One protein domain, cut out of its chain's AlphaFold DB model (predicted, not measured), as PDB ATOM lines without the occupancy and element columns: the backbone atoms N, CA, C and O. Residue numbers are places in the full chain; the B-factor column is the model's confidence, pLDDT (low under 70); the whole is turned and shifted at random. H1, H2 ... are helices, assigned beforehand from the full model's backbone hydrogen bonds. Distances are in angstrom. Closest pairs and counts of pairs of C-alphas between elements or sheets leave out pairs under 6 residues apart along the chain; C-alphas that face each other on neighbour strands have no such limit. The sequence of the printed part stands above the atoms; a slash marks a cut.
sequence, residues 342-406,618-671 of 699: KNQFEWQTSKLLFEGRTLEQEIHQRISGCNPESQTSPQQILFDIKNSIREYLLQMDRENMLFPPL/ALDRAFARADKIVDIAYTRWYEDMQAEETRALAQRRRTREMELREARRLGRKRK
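AT A GLANCE: This is residues 342 to 406 and 618 to 671 of the 699 residues of an uncharacterized protein of Terfezia boudieri ATCC MYA-4762 (UniProt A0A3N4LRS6). One very long helix, H4, starts in a small head of helices and then sticks out of it as a bare arm, residues 642 to 671. In the head, the helical hairpin of H2 and H3 packs on the first part of H4, both helices crossing it steeply, and the short H1 is near the hairpin. The printed part has 119 residues with four named helices, H1 to H4 in order, and no named strand: all helix. It is extended, with a radius of gyration of the C-alphas of 22.3 A and spans of 81 by 37 by 22 A, the arm making the length.

IN THESE COORDINATES: H4, residues 618 to 671, is 78.9 A long, from C-alpha 618 at (-9.868, -53.704, 50.297) to C-alpha 671 at (-42.737, -18.820, -12.354). H3, residues 378 to 398, measures 30.6 A, H2, residues 359 to 369, 15.0 A, and H1, residues 350 to 353, 5.6 A. H1 begins at C-alpha 350, (-11.280, -35.585, 39.054).

HOW THE PARTS SIT: H4 touches H3 with residues 618 to 630 alone, at a steep tilt of 43 degrees, opposite ways; the closest C-alphas, of Arg 390 and Ala 622, are 5.2 A apart. H4 touches H2 with residues 630 to 637 alone, at a steep tilt of 65 degrees, the same way; the closest C-alphas are Glu 360 and Ala 633, 5.5 A. In the hairpin, H2 and H3 touch at 35.4 degrees, only just steep, opposite ways; the closest C-alphas are Ile 367 and Pro 378, 6.1 A. H1 is close to H2 but not clearly touching, C-alphas 350 and 359 being 6.2 A apart, and is apart from H4. Every O i to N i+4 pair is within hydrogen-bond range in H2, H3 and H4; H1 is too short for one.

THE WHOLE: The C-alphas farthest apart, of Arg 398 and Lys 671, are 80.9 A apart. Residues 407 to 617 are not printed, and C-alphas 406 and 618 across the cut are 5.1 A apart. The link H1 to H2 is tight and H2 to H3 short. Mean pLDDT of the printed part is 90.9; residues 348 to 351 are under 70.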
ATOM      1  N   LYS A 342     -23.816 -42.303  50.087       88.00
ATOM      2  CA  LYS A 342     -24.420 -41.706  48.885       88.00
ATOM      3  C   LYS A 342     -23.347 -41.169  47.936       88.00
ATOM      4  O   LYS A 342     -23.406 -41.418  46.734       88.00
ATOM      5  N   ASN A 343     -22.328 -40.527  48.501       87.50
ATOM      6  CA  ASN A 343     -21.261 -39.877  47.748       87.50
ATOM      7  C   ASN A 343     -20.110 -40.826  47.380       87.50
ATOM      8  O   ASN A 343     -19.187 -40.424  46.682       87.50
ATOM      9  N   GLN A 344     -20.145 -42.096  47.798       88.06
ATOM     10  CA  GLN A 344     -19.015 -43.007  47.596       88.06
ATOM     11  C   GLN A 344     -18.689 -43.256  46.109       88.06
ATOM     12  O   GLN A 344     -17.546 -43.566  45.770       88.06
ATOM     13  N   PHE A 345     -19.683 -43.109  45.228       86.25
ATOM     14  CA  PHE A 345     -19.539 -43.225  43.771       86.25
ATOM     15  C   PHE A 345     -19.459 -41.864  43.069       86.25
ATOM     16  O   PHE A 345     -19.332 -41.811  41.848       86.25
ATOM     17  N   GLU A 346     -19.553 -40.762  43.817       84.00
ATOM     18  CA  GLU A 346     -19.346 -39.431  43.267       84.00
ATOM     19  C   GLU A 346     -17.846 -39.196  43.111       84.00
ATOM     20  O   GLU A 346     -17.101 -39.054  44.080       84.00
ATOM     21  N   TRP A 347     -17.389 -39.152  41.863       75.38
ATOM     22  CA  TRP A 347     -15.997 -38.864  41.550       75.38
ATOM     23  C   TRP A 347     -15.711 -37.363  41.682       75.38
ATOM     24  O   TRP A 347     -15.663 -36.625  40.701       75.38
ATOM     25  N   GLN A 348     -15.546 -36.893  42.920       67.31
ATOM     26  CA  GLN A 348     -15.277 -35.478  43.215       67.31
ATOM     27  C   GLN A 348     -13.788 -35.104  43.048       67.31
ATOM     28  O   GLN A 348     -13.435 -33.928  42.955       67.31
ATOM     29  N   THR A 349     -12.904 -36.100  42.951       61.44
ATOM     30  CA  THR A 349     -11.437 -35.970  42.889       61.44
ATOM     31  C   THR A 349     -10.863 -35.891  41.476       61.44
ATOM     32  O   THR A 349      -9.643 -35.939  41.299       61.44
ATOM     33  N   SER A 350     -11.705 -35.689  40.458       58.91
ATOM     34  CA  SER A 350     -11.280 -35.585  39.054       58.91
ATOM     35  C   SER A 350     -10.168 -34.542  38.833       58.91
ATOM     36  O   SER A 350      -9.296 -34.718  37.982       58.91
ATOM     37  N   LYS A 351     -10.117 -33.510  39.688       64.38
ATOM     38  CA  LYS A 351      -9.081 -32.474  39.657       64.38
ATOM     39  C   LYS A 351      -7.666 -32.969  39.969       64.38
ATOM     40  O   LYS A 351      -6.725 -32.374  39.456       64.38
ATOM     41  N   LEU A 352      -7.508 -34.019  40.777       75.50
ATOM     42  CA  LEU A 352      -6.192 -34.518  41.190       75.50
ATOM     43  C   LEU A 352      -5.665 -35.613  40.261       75.50
ATOM     44  O   LEU A 352      -4.494 -35.579  39.901       75.50
ATOM     45  N   LEU A 353      -6.516 -36.561  39.854       85.81
ATOM     46  CA  LEU A 353      -6.063 -37.713  39.064       85.81
ATOM     47  C   LEU A 353      -5.910 -37.396  37.567       85.81
ATOM     48  O   LEU A 353      -5.014 -37.935  36.924       85.81
ATOM     49  N   PHE A 354      -6.757 -36.520  37.012       89.62
ATOM     50  CA  PHE A 354      -6.827 -36.253  35.566       89.62
ATOM     51  C   PHE A 354      -6.594 -34.776  35.221       89.62
ATOM     52  O   PHE A 354      -7.234 -34.226  34.327       89.62
ATOM     53  N   GLU A 355      -5.682 -34.113  35.941       88.62
ATOM     54  CA  GLU A 355      -5.206 -32.755  35.615       88.62
ATOM     55  C   GLU A 355      -6.333 -31.707  35.484       88.62
ATOM     56  O   GLU A 355      -6.295 -30.827  34.624       88.62
ATOM     57  N   GLY A 356      -7.379 -31.803  36.310       87.31
ATOM     58  CA  GLY A 356      -8.525 -30.887  36.245       87.31
ATOM     59  C   GLY A 356      -9.686 -31.347  35.358       87.31
ATOM     60  O   GLY A 356     -10.750 -30.729  35.420       87.31
ATOM     61  N   ARG A 357      -9.527 -32.417  34.569       90.44
ATOM     62  CA  ARG A 357     -10.605 -32.967  33.733       90.44
ATOM     63  C   ARG A 357     -11.627 -33.719  34.580       90.44
ATOM     64  O   ARG A 357     -11.307 -34.291  35.620       90.44
ATOM     65  N   THR A 358     -12.882 -33.700  34.147       91.62
ATOM     66  CA  THR A 358     -13.916 -34.619  34.655       91.62
ATOM     67  C   THR A 358     -13.664 -36.033  34.133       91.62
ATOM     68  O   THR A 358     -12.910 -36.222  33.176       91.62
ATOM     69  N   LEU A 359     -14.284 -37.041  34.750       91.81
ATOM     70  CA  LEU A 359     -14.117 -38.426  34.307       91.81
ATOM     71  C   LEU A 359     -14.716 -38.637  32.909       91.81
ATOM     72  O   LEU A 359     -14.109 -39.293  32.070       91.81
ATOM     73  N   GLU A 360     -15.854 -38.008  32.623       92.62
ATOM     74  CA  GLU A 360     -16.504 -38.002  31.315       92.62
ATOM     75  C   GLU A 360     -15.610 -37.355  30.243       92.62
ATOM     76  O   GLU A 360     -15.473 -37.891  29.142       92.62
ATOM     77  N   GLN A 361     -14.940 -36.242  30.569       92.81
ATOM     78  CA  GLN A 361     -13.967 -35.602  29.672       92.81
ATOM     79  C   GLN A 361     -12.734 -36.475  29.436       92.81
ATOM     80  O   GLN A 361     -12.264 -36.548  28.305       92.81
ATOM     81  N   GLU A 362     -12.216 -37.139  30.471       94.69
ATOM     82  CA  GLU A 362     -11.076 -38.054  30.342       94.69
ATOM     83  C   GLU A 362     -11.430 -39.251  29.444       94.69
ATOM     84  O   GLU A 362     -10.677 -39.582  28.525       94.69
ATOM     85  N   ILE A 363     -12.606 -39.855  29.654       93.38
ATOM     86  CA  ILE A 363     -13.151 -40.924  28.806       93.38
ATOM     87  C   ILE A 363     -13.263 -40.430  27.358       93.38
ATOM     88  O   ILE A 363     -12.731 -41.068  26.446       93.38
ATOM     89  N   HIS A 364     -13.892 -39.272  27.140       93.75
ATOM     90  CA  HIS A 364     -14.049 -38.687  25.811       93.75
ATOM     91  C   HIS A 364     -12.703 -38.417  25.131       93.75
ATOM     92  O   HIS A 364     -12.540 -38.744  23.956       93.75
ATOM     93  N   GLN A 365     -11.737 -37.843  25.851       94.31
ATOM     94  CA  GLN A 365     -10.424 -37.503  25.316       94.31
ATOM     95  C   GLN A 365      -9.651 -38.752  24.896       94.31
ATOM     96  O   GLN A 365      -9.095 -38.770  23.799       94.31
ATOM     97  N   ARG A 366      -9.618 -39.799  25.731       93.69
ATOM     98  CA  ARG A 366      -8.899 -41.031  25.385       93.69
ATOM     99  C   ARG A 366      -9.577 -41.784  24.247       93.69
ATOM    100  O   ARG A 366      -8.885 -42.221  23.335       93.69
ATOM    101  N   ILE A 367     -10.908 -41.883  24.254       92.81
ATOM    102  CA  ILE A 367     -11.650 -42.584  23.194       92.81
ATOM    103  C   ILE A 367     -11.554 -41.831  21.860       92.81
ATOM    104  O   ILE A 367     -11.304 -42.450  20.831       92.81
ATOM    105  N   SER A 368     -11.707 -40.504  21.864       90.94
ATOM    106  CA  SER A 368     -11.653 -39.689  20.638       90.94
ATOM    107  C   SER A 368     -10.223 -39.476  20.134       90.94
ATOM    108  O   SER A 368     -10.013 -39.269  18.943       90.94
ATOM    109  N   GLY A 369      -9.239 -39.507  21.039       88.69
ATOM    110  CA  GLY A 369      -7.813 -39.398  20.732       88.69
ATOM    111  C   GLY A 369      -7.170 -40.705  20.269       88.69
ATOM    112  O   GLY A 369      -6.022 -40.681  19.823       88.69
ATOM    113  N   CYS A 370      -7.879 -41.836  20.349       84.88
ATOM    114  CA  CYS A 370      -7.405 -43.093  19.787       84.88
ATOM    115  C   CYS A 370      -7.288 -42.973  18.269       84.88
ATOM    116  O   CYS A 370      -8.282 -42.934  17.543       84.88
ATOM    117  N   ASN A 371      -6.042 -42.926  17.787       81.62
ATOM    118  CA  ASN A 371      -5.753 -43.038  16.367       81.62
ATOM    119  C   ASN A 371      -6.332 -44.383  15.889       81.62
ATOM    120  O   ASN A 371      -6.041 -45.398  16.527       81.62
ATOM    121  N   PRO A 372      -7.107 -44.442  14.793       77.94
ATOM    122  CA  PRO A 372      -7.561 -45.714  14.226       77.94
ATOM    123  C   PRO A 372      -6.417 -46.706  13.946       77.94
ATOM    124  O   PRO A 372      -6.659 -47.907  13.870       77.94
ATOM    125  N   GLU A 373      -5.172 -46.232  13.823       84.12
ATOM    126  CA  GLU A 373      -3.978 -47.079  13.693       84.12
ATOM    127  C   GLU A 373      -3.455 -47.634  15.031       84.12
ATOM    128  O   GLU A 373      -2.797 -48.675  15.055       84.12
ATOM    129  N   SER A 374      -3.740 -46.968  16.156       77.62
ATOM    130  CA  SER A 374      -3.445 -47.508  17.485       77.62
ATOM    131  C   SER A 374      -4.485 -48.574  17.820       77.62
ATOM    132  O   SER A 374      -5.659 -48.274  17.994       77.62
ATOM    133  N   GLN A 375      -4.065 -49.836  17.907       81.56
ATOM    134  CA  GLN A 375      -4.939 -50.996  18.155       81.56
ATOM    135  C   GLN A 375      -5.589 -51.019  19.557       81.56
ATOM    136  O   GLN A 375      -6.146 -52.038  19.963       81.56
ATOM    137  N   THR A 376      -5.507 -49.933  20.324       87.75
ATOM    138  CA  THR A 376      -6.083 -49.856  21.664       87.75
ATOM    139  C   THR A 376      -7.598 -49.779  21.550       87.75
ATOM    140  O   THR A 376      -8.158 -48.785  21.092       87.75
ATOM    141  N   SER A 377      -8.275 -50.847  21.961       90.81
ATOM    142  CA  SER A 377      -9.731 -50.885  21.960       90.81
ATOM    143  C   SER A 377     -10.304 -49.940  23.030       90.81
ATOM    144  O   SER A 377      -9.674 -49.730  24.072       90.81
ATOM    145  N   PRO A 378     -11.524 -49.401  22.846       88.94
ATOM    146  CA  PRO A 378     -12.209 -48.631  23.886       88.94
ATOM    147  C   PRO A 378     -12.312 -49.376  25.225       88.94
ATOM    148  O   PRO A 378     -12.228 -48.766  26.286       88.94
ATOM    149  N   GLN A 379     -12.438 -50.705  25.191       89.88
ATOM    150  CA  GLN A 379     -12.461 -51.547  26.387       89.88
ATOM    151  C   GLN A 379     -11.133 -51.488  27.151       89.88
ATOM    152  O   GLN A 379     -11.150 -51.400  28.377       89.88
ATOM    153  N   GLN A 380      -9.997 -51.479  26.444       93.19
ATOM    154  CA  GLN A 380      -8.683 -51.331  27.071       93.19
ATOM    155  C   GLN A 380      -8.534 -49.954  27.729       93.19
ATOM    156  O   GLN A 380      -8.044 -49.859  28.847       93.19
ATOM    157  N   ILE A 381      -9.029 -48.893  27.085       93.06
ATOM    158  CA  ILE A 381      -9.019 -47.538  27.656       93.06
ATOM    159  C   ILE A 381      -9.811 -47.491  28.963       93.06
ATOM    160  O   ILE A 381      -9.326 -46.961  29.962       93.06
ATOM    161  N   LEU A 382     -11.030 -48.040  28.967       92.75
ATOM    162  CA  LEU A 382     -11.865 -48.084  30.166       92.75
ATOM    163  C   LEU A 382     -11.192 -48.895  31.274       92.75
ATOM    164  O   LEU A 382     -11.204 -48.469  32.424       92.75
ATOM    165  N   PHE A 383     -10.563 -50.019  30.929       93.62
ATOM    166  CA  PHE A 383      -9.782 -50.819  31.868       93.62
ATOM    167  C   PHE A 383      -8.613 -50.028  32.479       93.62
ATOM    168  O   PHE A 383      -8.424 -50.047  33.694       93.62
ATOM    169  N   ASP A 384      -7.870 -49.263  31.678       95.06
ATOM    170  CA  ASP A 384      -6.757 -48.438  32.165       95.06
ATOM    171  C   ASP A 384      -7.240 -47.313  33.100       95.06
ATOM    172  O   ASP A 384      -6.601 -47.016  34.116       95.06
ATOM    173  N   ILE A 385      -8.389 -46.702  32.792       94.69
ATOM    174  CA  ILE A 385      -9.032 -45.703  33.659       94.69
ATOM    175  C   ILE A 385      -9.483 -46.354  34.974       94.69
ATOM    176  O   ILE A 385      -9.177 -45.825  36.042       94.69
ATOM    177  N   LYS A 386     -10.144 -47.519  34.915       94.75
ATOM    178  CA  LYS A 386     -10.570 -48.301  36.091       94.75
ATOM    179  C   LYS A 386      -9.384 -48.623  36.999       94.75
ATOM    180  O   LYS A 386      -9.447 -48.361  38.195       94.75
ATOM    181  N   ASN A 387      -8.271 -49.085  36.429       95.94
ATOM    182  CA  ASN A 387      -7.039 -49.337  37.181       95.94
ATOM    183  C   ASN A 387      -6.477 -48.065  37.830       95.94
ATOM    184  O   ASN A 387      -6.082 -48.101  38.989       95.94
ATOM    185  N   SER A 388      -6.472 -46.937  37.115       95.12
ATOM    186  CA  SER A 388      -5.987 -45.659  37.658       95.12
ATOM    187  C   SER A 388      -6.825 -45.201  38.857       95.12
ATOM    188  O   SER A 388      -6.284 -44.767  39.873       95.12
ATOM    189  N   ILE A 389      -8.150 -45.341  38.760       95.00
ATOM    190  CA  ILE A 389      -9.077 -45.032  39.853       95.00
ATOM    191  C   ILE A 389      -8.900 -46.010  41.017       95.00
ATOM    192  O   ILE A 389      -8.872 -45.572  42.164       95.00
ATOM    193  N   ARG A 390      -8.728 -47.310  40.749       95.69
ATOM    194  CA  ARG A 390      -8.466 -48.328  41.777       95.69
ATOM    195  C   ARG A 390      -7.236 -47.979  42.612       95.69
ATOM    196  O   ARG A 390      -7.335 -47.944  43.835       95.69
ATOM    197  N   GLU A 391      -6.101 -47.705  41.970       95.94
ATOM    198  CA  GLU A 391      -4.863 -47.346  42.680       95.94
ATOM    199  C   GLU A 391      -5.041 -46.079  43.517       95.94
ATOM    200  O   GLU A 391      -4.583 -46.013  44.657       95.94
ATOM    201  N   TYR A 392      -5.768 -45.093  42.987       94.88
ATOM    202  CA  TYR A 392      -6.100 -43.887  43.733       94.88
ATOM    203  C   TYR A 392      -6.960 -44.186  44.971       94.88
ATOM    204  O   TYR A 392      -6.650 -43.702  46.056       94.88
ATOM    205  N   LEU A 393      -8.007 -45.008  44.842       95.12
ATOM    206  CA  LEU A 393      -8.858 -45.406  45.970       95.12
ATOM    207  C   LEU A 393      -8.052 -46.128  47.056       95.12
ATOM    208  O   LEU A 393      -8.205 -45.803  48.228       95.12
ATOM    209  N   LEU A 394      -7.167 -47.051  46.673       96.12
ATOM    210  CA  LEU A 394      -6.290 -47.760  47.609       96.12
ATOM    211  C   LEU A 394      -5.322 -46.815  48.321       96.12
ATOM    212  O   LEU A 394      -5.085 -46.967  49.517       96.12
ATOM    213  N   GLN A 395      -4.767 -45.839  47.602       95.12
ATOM    214  CA  GLN A 395      -3.890 -44.841  48.203       95.12
ATOM    215  C   GLN A 395      -4.644 -43.990  49.231       95.12
ATOM    216  O   GLN A 395      -4.189 -43.858  50.364       95.12
ATOM    217  N   MET A 396      -5.824 -43.483  48.864       93.38
ATOM    218  CA  MET A 396      -6.659 -42.672  49.754       93.38
ATOM    219  C   MET A 396      -7.133 -43.455  50.985       93.38
ATOM    220  O   MET A 396      -7.239 -42.881  52.067       93.38
ATOM    221  N   ASP A 397      -7.416 -44.752  50.836       94.88
ATOM    222  CA  ASP A 397      -7.799 -45.636  51.942       94.88
ATOM    223  C   ASP A 397      -6.644 -45.830  52.935       94.88
ATOM    224  O   ASP A 397      -6.817 -45.615  54.132       94.88
ATOM    225  N   ARG A 398      -5.426 -46.103  52.440       94.81
ATOM    226  CA  ARG A 398      -4.208 -46.191  53.276       94.81
ATOM    227  C   ARG A 398      -3.902 -44.890  54.017       94.81
ATOM    228  O   ARG A 398      -3.366 -44.918  55.120       94.81
ATOM    229  N   GLU A 399      -4.224 -43.755  53.405       92.88
ATOM    230  CA  GLU A 399      -4.062 -42.422  53.994       92.88
ATOM    231  C   GLU A 399      -5.223 -42.038  54.931       92.88
ATOM    232  O   GLU A 399      -5.210 -40.944  55.494       92.88
ATOM    233  N   ASN A 400      -6.212 -42.922  55.134       91.25
ATOM    234  CA  ASN A 400      -7.438 -42.677  55.905       91.25
ATOM    235  C   ASN A 400      -8.219 -41.437  55.430       91.25
ATOM    236  O   ASN A 400      -8.871 -40.750  56.214       91.25
ATOM    237  N   MET A 401      -8.141 -41.137  54.133       90.94
ATOM    238  CA  MET A 401      -8.828 -40.011  53.497       90.94
ATOM    239  C   MET A 401     -10.047 -40.438  52.672       90.94
ATOM    240  O   MET A 401     -10.765 -39.588  52.140       90.94
ATOM    241  N   LEU A 402     -10.269 -41.745  52.520       91.94
ATOM    242  CA  LEU A 402     -11.403 -42.281  51.785       91.94
ATOM    243  C   LEU A 402     -12.620 -42.446  52.704       91.94
ATOM    244  O   LEU A 402     -12.552 -43.142  53.713       91.94
ATOM    245  N   PHE A 403     -13.750 -41.844  52.322       90.75
ATOM    246  CA  PHE A 403     -15.003 -41.929  53.076       90.75
ATOM    247  C   PHE A 403     -16.163 -42.399  52.180       90.75
ATOM    248  O   PHE A 403     -16.428 -41.770  51.148       90.75
ATOM    249  N   PRO A 404     -16.860 -43.496  52.535       92.38
ATOM    250  CA  PRO A 404     -16.426 -44.504  53.510       92.38
ATOM    251  C   PRO A 404     -15.103 -45.169  53.068       92.38
ATOM    252  O   PRO A 404     -14.803 -45.134  51.861       92.38
ATOM    253  N   PRO A 405     -14.330 -45.759  54.001       94.69
ATOM    254  CA  PRO A 405     -13.165 -46.571  53.661       94.69
ATOM    255  C   PRO A 405     -13.573 -47.778  52.807       94.69
ATOM    256  O   PRO A 405     -14.754 -48.114  52.683       94.69
ATOM    257  N   LEU A 406     -12.595 -48.439  52.193       95.00
ATOM    258  CA  LEU A 406     -12.833 -49.664  51.429       95.00
ATOM    259  C   LEU A 406     -13.302 -50.791  52.352       95.00
ATOM    260  O   LEU A 406     -14.229 -51.524  52.008       95.00
ATOM    261  N   ALA A 618      -9.946 -55.098  50.726       94.94
ATOM    262  CA  ALA A 618      -9.868 -53.704  50.297       94.94
ATOM    263  C   ALA A 618      -9.539 -53.591  48.803       94.94
ATOM    264  O   ALA A 618     -10.152 -52.781  48.106       94.94
ATOM    265  N   LEU A 619      -8.630 -54.427  48.293       94.94
ATOM    266  CA  LEU A 619      -8.313 -54.505  46.867       94.94
ATOM    267  C   LEU A 619      -9.557 -54.838  46.036       94.94
ATOM    268  O   LEU A 619      -9.880 -54.083  45.114       94.94
ATOM    269  N   ASP A 620     -10.294 -55.887  46.398       92.75
ATOM    270  CA  ASP A 620     -11.516 -56.303  45.699       92.75
ATOM    271  C   ASP A 620     -12.578 -55.197  45.691       92.75
ATOM    272  O   ASP A 620     -13.205 -54.901  44.667       92.75
ATOM    273  N   ARG A 621     -12.745 -54.501  46.819       92.56
ATOM    274  CA  ARG A 621     -13.692 -53.384  46.922       92.56
ATOM    275  C   ARG A 621     -13.238 -52.143  46.171       92.56
ATOM    276  O   ARG A 621     -14.086 -51.434  45.626       92.56
ATOM    277  N   ALA A 622     -11.935 -51.880  46.092       94.88
ATOM    278  CA  ALA A 622     -11.398 -50.804  45.265       94.88
ATOM    279  C   ALA A 622     -11.677 -51.068  43.786       94.88
ATOM    280  O   ALA A 622     -12.104 -50.152  43.084       94.88
ATOM    281  N   PHE A 623     -11.492 -52.310  43.328       93.44
ATOM    282  CA  PHE A 623     -11.870 -52.735  41.980       93.44
ATOM    283  C   PHE A 623     -13.355 -52.495  41.719       93.44
ATOM    284  O   PHE A 623     -13.697 -51.749  40.804       93.44
ATOM    285  N   ALA A 624     -14.231 -53.042  42.562       90.31
ATOM    286  CA  ALA A 624     -15.673 -52.912  42.389       90.31
ATOM    287  C   ALA A 624     -16.149 -51.447  42.414       90.31
ATOM    288  O   ALA A 624     -17.007 -51.035  41.626       90.31
ATOM    289  N   ARG A 625     -15.581 -50.627  43.308       92.25
ATOM    290  CA  ARG A 625     -15.897 -49.196  43.404       92.25
ATOM    291  C   ARG A 625     -15.391 -48.432  42.180       92.25
ATOM    292  O   ARG A 625     -16.139 -47.609  41.655       92.25
ATOM    293  N   ALA A 626     -14.179 -48.717  41.703       93.94
ATOM    294  CA  ALA A 626     -13.620 -48.119  40.493       93.94
ATOM    295  C   ALA A 626     -14.437 -48.476  39.246       93.94
ATOM    296  O   ALA A 626     -14.785 -47.584  38.473       93.94
ATOM    297  N   ASP A 627     -14.799 -49.753  39.092       90.50
ATOM    298  CA  ASP A 627     -15.668 -50.233  38.018       90.50
ATOM    299  C   ASP A 627     -16.963 -49.434  37.971       90.50
ATOM    300  O   ASP A 627     -17.297 -48.845  36.944       90.50
ATOM    301  N   LYS A 628     -17.641 -49.320  39.114       89.06
ATOM    302  CA  LYS A 628     -18.908 -48.601  39.204       89.06
ATOM    303  C   LYS A 628     -18.773 -47.109  38.904       89.06
ATOM    304  O   LYS A 628     -19.634 -46.548  38.230       89.06
ATOM    305  N   ILE A 629     -17.715 -46.464  39.393       92.38
ATOM    306  CA  ILE A 629     -17.444 -45.048  39.106       92.38
ATOM    307  C   ILE A 629     -17.291 -44.829  37.594       92.38
ATOM    308  O   ILE A 629     -17.923 -43.929  37.035       92.38
ATOM    309  N   VAL A 630     -16.498 -45.669  36.923       92.62
ATOM    310  CA  VAL A 630     -16.272 -45.569  35.474       92.62
ATOM    311  C   VAL A 630     -17.528 -45.903  34.688       92.62
ATOM    312  O   VAL A 630     -17.852 -45.175  33.756       92.62
ATOM    313  N   ASP A 631     -18.266 -46.942  35.065       89.75
ATOM    314  CA  ASP A 631     -19.475 -47.355  34.354       89.75
ATOM    315  C   ASP A 631     -20.571 -46.273  34.430       89.75
ATOM    316  O   ASP A 631     -21.245 -46.004  33.431       89.75
ATOM    317  N   ILE A 632     -20.716 -45.594  35.579       89.88
ATOM    318  CA  ILE A 632     -21.628 -44.446  35.733       89.88
ATOM    319  C   ILE A 632     -21.214 -43.302  34.802       89.88
ATOM    320  O   ILE A 632     -22.053 -42.787  34.061       89.88
ATOM    321  N   ALA A 633     -19.938 -42.908  34.818       91.38
ATOM    322  CA  ALA A 633     -19.447 -41.809  33.988       91.38
ATOM    323  C   ALA A 633     -19.513 -42.135  32.490       91.38
ATOM    324  O   ALA A 633     -19.947 -41.309  31.692       91.38
ATOM    325  N   TYR A 634     -19.150 -43.359  32.102       90.62
ATOM    326  CA  TYR A 634     -19.242 -43.833  30.724       90.62
ATOM    327  C   TYR A 634     -20.688 -43.824  30.220       90.62
ATOM    328  O   TYR A 634     -20.944 -43.356  29.113       90.62
ATOM    329  N   THR A 635     -21.636 -44.285  31.042       90.12
ATOM    330  CA  THR A 635     -23.065 -44.268  30.696       90.12
ATOM    331  C   THR A 635     -23.556 -42.840  30.468       90.12
ATOM    332  O   THR A 635     -24.155 -42.573  29.430       90.12
ATOM    333  N   ARG A 636     -23.238 -41.908  31.379       91.38
ATOM    334  CA  ARG A 636     -23.600 -40.486  31.237       91.38
ATOM    335  C   ARG A 636     -23.018 -39.871  29.970       91.38
ATOM    336  O   ARG A 636     -23.746 -39.281  29.182       91.38
ATOM    337  N   TRP A 637     -21.721 -40.071  29.741       92.69
ATOM    338  CA  TRP A 637     -21.047 -39.593  28.536       92.69
ATOM    339  C   TRP A 637     -21.698 -40.138  27.255       92.69
ATOM    340  O   TRP A 637     -21.925 -39.391  26.304       92.69
ATOM    341  N   TYR A 638     -22.024 -41.432  27.231       90.06
ATOM    342  CA  TYR A 638     -22.659 -42.067  26.081       90.06
ATOM    343  C   TYR A 638     -24.067 -41.513  25.821       90.06
ATOM    344  O   TYR A 638     -24.412 -41.229  24.673       90.06
ATOM    345  N   GLU A 639     -24.870 -41.321  26.870       91.38
ATOM    346  CA  GLU A 639     -26.202 -40.712  26.782       91.38
ATOM    347  C   GLU A 639     -26.135 -39.265  26.270       91.38
ATOM    348  O   GLU A 639     -26.884 -38.900  25.360       91.38
ATOM    349  N   ASP A 640     -25.196 -38.465  26.777       93.06
ATOM    350  CA  ASP A 640     -24.981 -37.083  26.337       93.06
ATOM    351  C   ASP A 640     -24.572 -37.009  24.862       93.06
ATOM    352  O   ASP A 640     -25.116 -36.199  24.100       93.06
ATOM    353  N   MET A 641     -23.669 -37.897  24.434       92.56
ATOM    354  CA  MET A 641     -23.237 -38.021  23.043       92.56
ATOM    355  C   MET A 641     -24.411 -38.401  22.122       92.56
ATOM    356  O   MET A 641     -24.604 -37.773  21.081       92.56
ATOM    357  N   GLN A 642     -25.243 -39.376  22.510       93.31
ATOM    358  CA  GLN A 642     -26.444 -39.767  21.754       93.31
ATOM    359  C   GLN A 642     -27.472 -38.626  21.676       93.31
ATOM    360  O   GLN A 642     -28.079 -38.372  20.626       93.31
ATOM    361  N   ALA A 643     -27.654 -37.893  22.775       94.38
ATOM    362  CA  ALA A 643     -28.529 -36.730  22.817       94.38
ATOM    363  C   ALA A 643     -28.006 -35.592  21.926       94.38
ATOM    364  O   ALA A 643     -28.798 -34.880  21.303       94.38
ATOM    365  N   GLU A 644     -26.691 -35.387  21.854       95.25
ATOM    366  CA  GLU A 644     -26.066 -34.416  20.955       95.25
ATOM    367  C   GLU A 644     -26.204 -34.819  19.484       95.25
ATOM    368  O   GLU A 644     -26.622 -33.994  18.670       95.25
ATOM    369  N   GLU A 645     -25.965 -36.086  19.141       94.56
ATOM    370  CA  GLU A 645     -26.153 -36.601  17.781       94.56
ATOM    371  C   GLU A 645     -27.608 -36.436  17.318       94.56
ATOM    372  O   GLU A 645     -27.876 -35.929  16.222       94.56
ATOM    373  N   THR A 646     -28.565 -36.756  18.192       95.88
ATOM    374  CA  THR A 646     -29.998 -36.571  17.930       95.88
ATOM    375  C   THR A 646     -30.343 -35.094  17.714       95.88
ATOM    376  O   THR A 646     -31.069 -34.749  16.771       95.88
ATOM    377  N   ARG A 647     -29.790 -34.190  18.538       97.50
ATOM    378  CA  ARG A 647     -29.952 -32.734  18.381       97.50
ATOM    379  C   ARG A 647     -29.346 -32.236  17.067       97.50
ATOM    380  O   ARG A 647     -30.001 -31.476  16.351       97.50
ATOM    381  N   ALA A 648     -28.150 -32.699  16.706       96.44
ATOM    382  CA  ALA A 648     -27.474 -32.339  15.463       96.44
ATOM    383  C   ALA A 648     -28.245 -32.835  14.228       96.44
ATOM    384  O   ALA A 648     -28.410 -32.094  13.254       96.44
ATOM    385  N   LEU A 649     -28.786 -34.057  14.270       96.81
ATOM    386  CA  LEU A 649     -29.636 -34.606  13.212       96.81
ATOM    387  C   LEU A 649     -30.929 -33.791  13.060       96.81
ATOM    388  O   LEU A 649     -31.308 -33.428  11.941       96.81
ATOM    389  N   ALA A 650     -31.578 -33.448  14.175       97.12
ATOM    390  CA  ALA A 650     -32.769 -32.606  14.180       97.12
ATOM    391  C   ALA A 650     -32.481 -31.208  13.606       97.12
ATOM    392  O   ALA A 650     -33.268 -30.693  12.809       97.12
ATOM    393  N   GLN A 651     -31.333 -30.615  13.942       97.56
ATOM    394  CA  GLN A 651     -30.902 -29.331  13.395       97.56
ATOM    395  C   GLN A 651     -30.639 -29.420  11.886       97.56
ATOM    396  O   GLN A 651     -31.171 -28.605  11.135       97.56
ATOM    397  N   ARG A 652     -29.923 -30.450  11.412       97.44
ATOM    398  CA  ARG A 652     -29.707 -30.693   9.972       97.44
ATOM    399  C   ARG A 652     -31.026 -30.865   9.217       97.44
ATOM    400  O   ARG A 652     -31.172 -30.337   8.115       97.44
ATOM    401  N   ARG A 653     -32.005 -31.563   9.805       97.12
ATOM    402  CA  ARG A 653     -33.351 -31.720   9.231       97.12
ATOM    403  C   ARG A 653     -34.075 -30.378   9.117       97.12
ATOM    404  O   ARG A 653     -34.621 -30.091   8.055       97.12
ATOM    405  N   ARG A 654     -34.028 -29.544  10.164       97.12
ATOM    406  CA  ARG A 654     -34.608 -28.188  10.153       97.12
ATOM    407  C   ARG A 654     -33.956 -27.304   9.090       97.12
ATOM    408  O   ARG A 654     -34.675 -26.654   8.339       97.12
ATOM    409  N   THR A 655     -32.627 -27.316   8.975       97.38
ATOM    410  CA  THR A 655     -31.904 -26.538   7.956       97.38
ATOM    411  C   THR A 655     -32.298 -26.964   6.543       97.38
ATOM    412  O   THR A 655     -32.714 -26.119   5.756       97.38
ATOM    413  N   ARG A 656     -32.300 -28.272   6.248       96.94
ATOM    414  CA  ARG A 656     -32.743 -28.797   4.942       96.94
ATOM    415  C   ARG A 656     -34.192 -28.433   4.621       96.94
ATOM    416  O   ARG A 656     -34.526 -28.143   3.476       96.94
ATOM    417  N   GLU A 657     -35.076 -28.450   5.617       97.25
ATOM    418  CA  GLU A 657     -36.474 -28.056   5.436       97.25
ATOM    419  C   GLU A 657     -36.613 -26.556   5.130       97.25
ATOM    420  O   GLU A 657     -37.420 -26.177   4.276       97.25
ATOM    421  N   MET A 658     -35.817 -25.702   5.783       97.00
ATOM    422  CA  MET A 658     -35.764 -24.269   5.480       97.00
ATOM    423  C   MET A 658     -35.224 -24.005   4.071       97.00
ATOM    424  O   MET A 658     -35.873 -23.279   3.319       97.00
ATOM    425  N   GLU A 659     -34.126 -24.654   3.679       97.06
ATOM    426  CA  GLU A 659     -33.562 -24.575   2.323       97.06
ATOM    427  C   GLU A 659     -34.586 -25.017   1.267       97.06
ATOM    428  O   GLU A 659     -34.786 -24.346   0.254       97.06
ATOM    429  N   LEU A 660     -35.320 -26.107   1.521       96.56
ATOM    430  CA  LEU A 660     -36.368 -26.588   0.619       96.56
ATOM    431  C   LEU A 660     -37.542 -25.600   0.524       96.56
ATOM    432  O   LEU A 660     -38.096 -25.386  -0.559       96.56
ATOM    433  N   ARG A 661     -37.947 -24.986   1.645       95.50
ATOM    434  CA  ARG A 661     -38.977 -23.933   1.659       95.50
ATOM    435  C   ARG A 661     -38.525 -22.711   0.865       95.50
ATOM    436  O   ARG A 661     -39.319 -22.174   0.092       95.50
ATOM    437  N   GLU A 662     -37.278 -22.288   1.023       96.75
ATOM    438  CA  GLU A 662     -36.701 -21.167   0.286       96.75
ATOM    439  C   GLU A 662     -36.619 -21.464  -1.216       96.75
ATOM    440  O   GLU A 662     -37.117 -20.677  -2.025       96.75
ATOM    441  N   ALA A 663     -36.133 -22.649  -1.595       94.56
ATOM    442  CA  ALA A 663     -36.106 -23.106  -2.981       94.56
ATOM    443  C   ALA A 663     -37.509 -23.102  -3.616       94.56
ATOM    444  O   ALA A 663     -37.688 -22.633  -4.742       94.56
ATOM    445  N   ARG A 664     -38.542 -23.539  -2.877       94.19
ATOM    446  CA  ARG A 664     -39.946 -23.466  -3.327       94.19
ATOM    447  C   ARG A 664     -40.430 -22.024  -3.502       94.19
ATOM    448  O   ARG A 664     -41.152 -21.748  -4.461       94.19
ATOM    449  N   ARG A 665     -40.054 -21.098  -2.611       93.75
ATOM    450  CA  ARG A 665     -40.401 -19.667  -2.737       93.75
ATOM    451  C   ARG A 665     -39.747 -19.043  -3.968       93.75
ATOM    452  O   ARG A 665     -40.436 -18.370  -4.733       93.75
ATOM    453  N   LEU A 666     -38.462 -19.311  -4.196       93.19
ATOM    454  CA  LEU A 666     -37.735 -18.838  -5.375       93.19
ATOM    455  C   LEU A 666     -38.303 -19.428  -6.671       93.19
ATOM    456  O   LEU A 666     -38.487 -18.698  -7.641       93.19
ATOM    457  N   GLY A 667     -38.664 -20.715  -6.673       91.12
ATOM    458  CA  GLY A 667     -39.333 -21.356  -7.808       91.12
ATOM    459  C   GLY A 667     -40.676 -20.704  -8.154       91.12
ATOM    460  O   GLY A 667     -40.954 -20.450  -9.324       91.12
ATOM    461  N   ARG A 668     -41.487 -20.351  -7.144       89.81
ATOM    462  CA  ARG A 668     -42.743 -19.604  -7.354       89.81
ATOM    463  C   ARG A 668     -42.501 -18.196  -7.894       89.81
ATOM    464  O   ARG A 668     -43.233 -17.776  -8.782       89.81
ATOM    465  N   LYS A 669     -41.478 -17.492  -7.396       87.69
ATOM    466  CA  LYS A 669     -41.116 -16.150  -7.876       87.69
ATOM    467  C   LYS A 669     -40.697 -16.179  -9.349       87.69
ATOM    468  O   LYS A 669     -41.255 -15.431 -10.139       87.69
ATOM    469  N   ARG A 670     -39.822 -17.118  -9.731       84.81
ATOM    470  CA  ARG A 670     -39.408 -17.316 -11.132       84.81
ATOM    471  C   ARG A 670     -40.585 -17.656 -12.047       84.81
ATOM    472  O   ARG A 670     -40.660 -17.129 -13.148       84.81
ATOM    473  N   LYS A 671     -41.519 -18.504 -11.591       82.88
ATOM    474  CA  LYS A 671     -42.737 -18.820 -12.354       82.88
ATOM    475  C   LYS A 671     -43.620 -17.582 -12.543       82.88
ATOM    476  O   LYS A 671     -44.089 -17.345 -13.647       82.88
TER     477      LYS A 671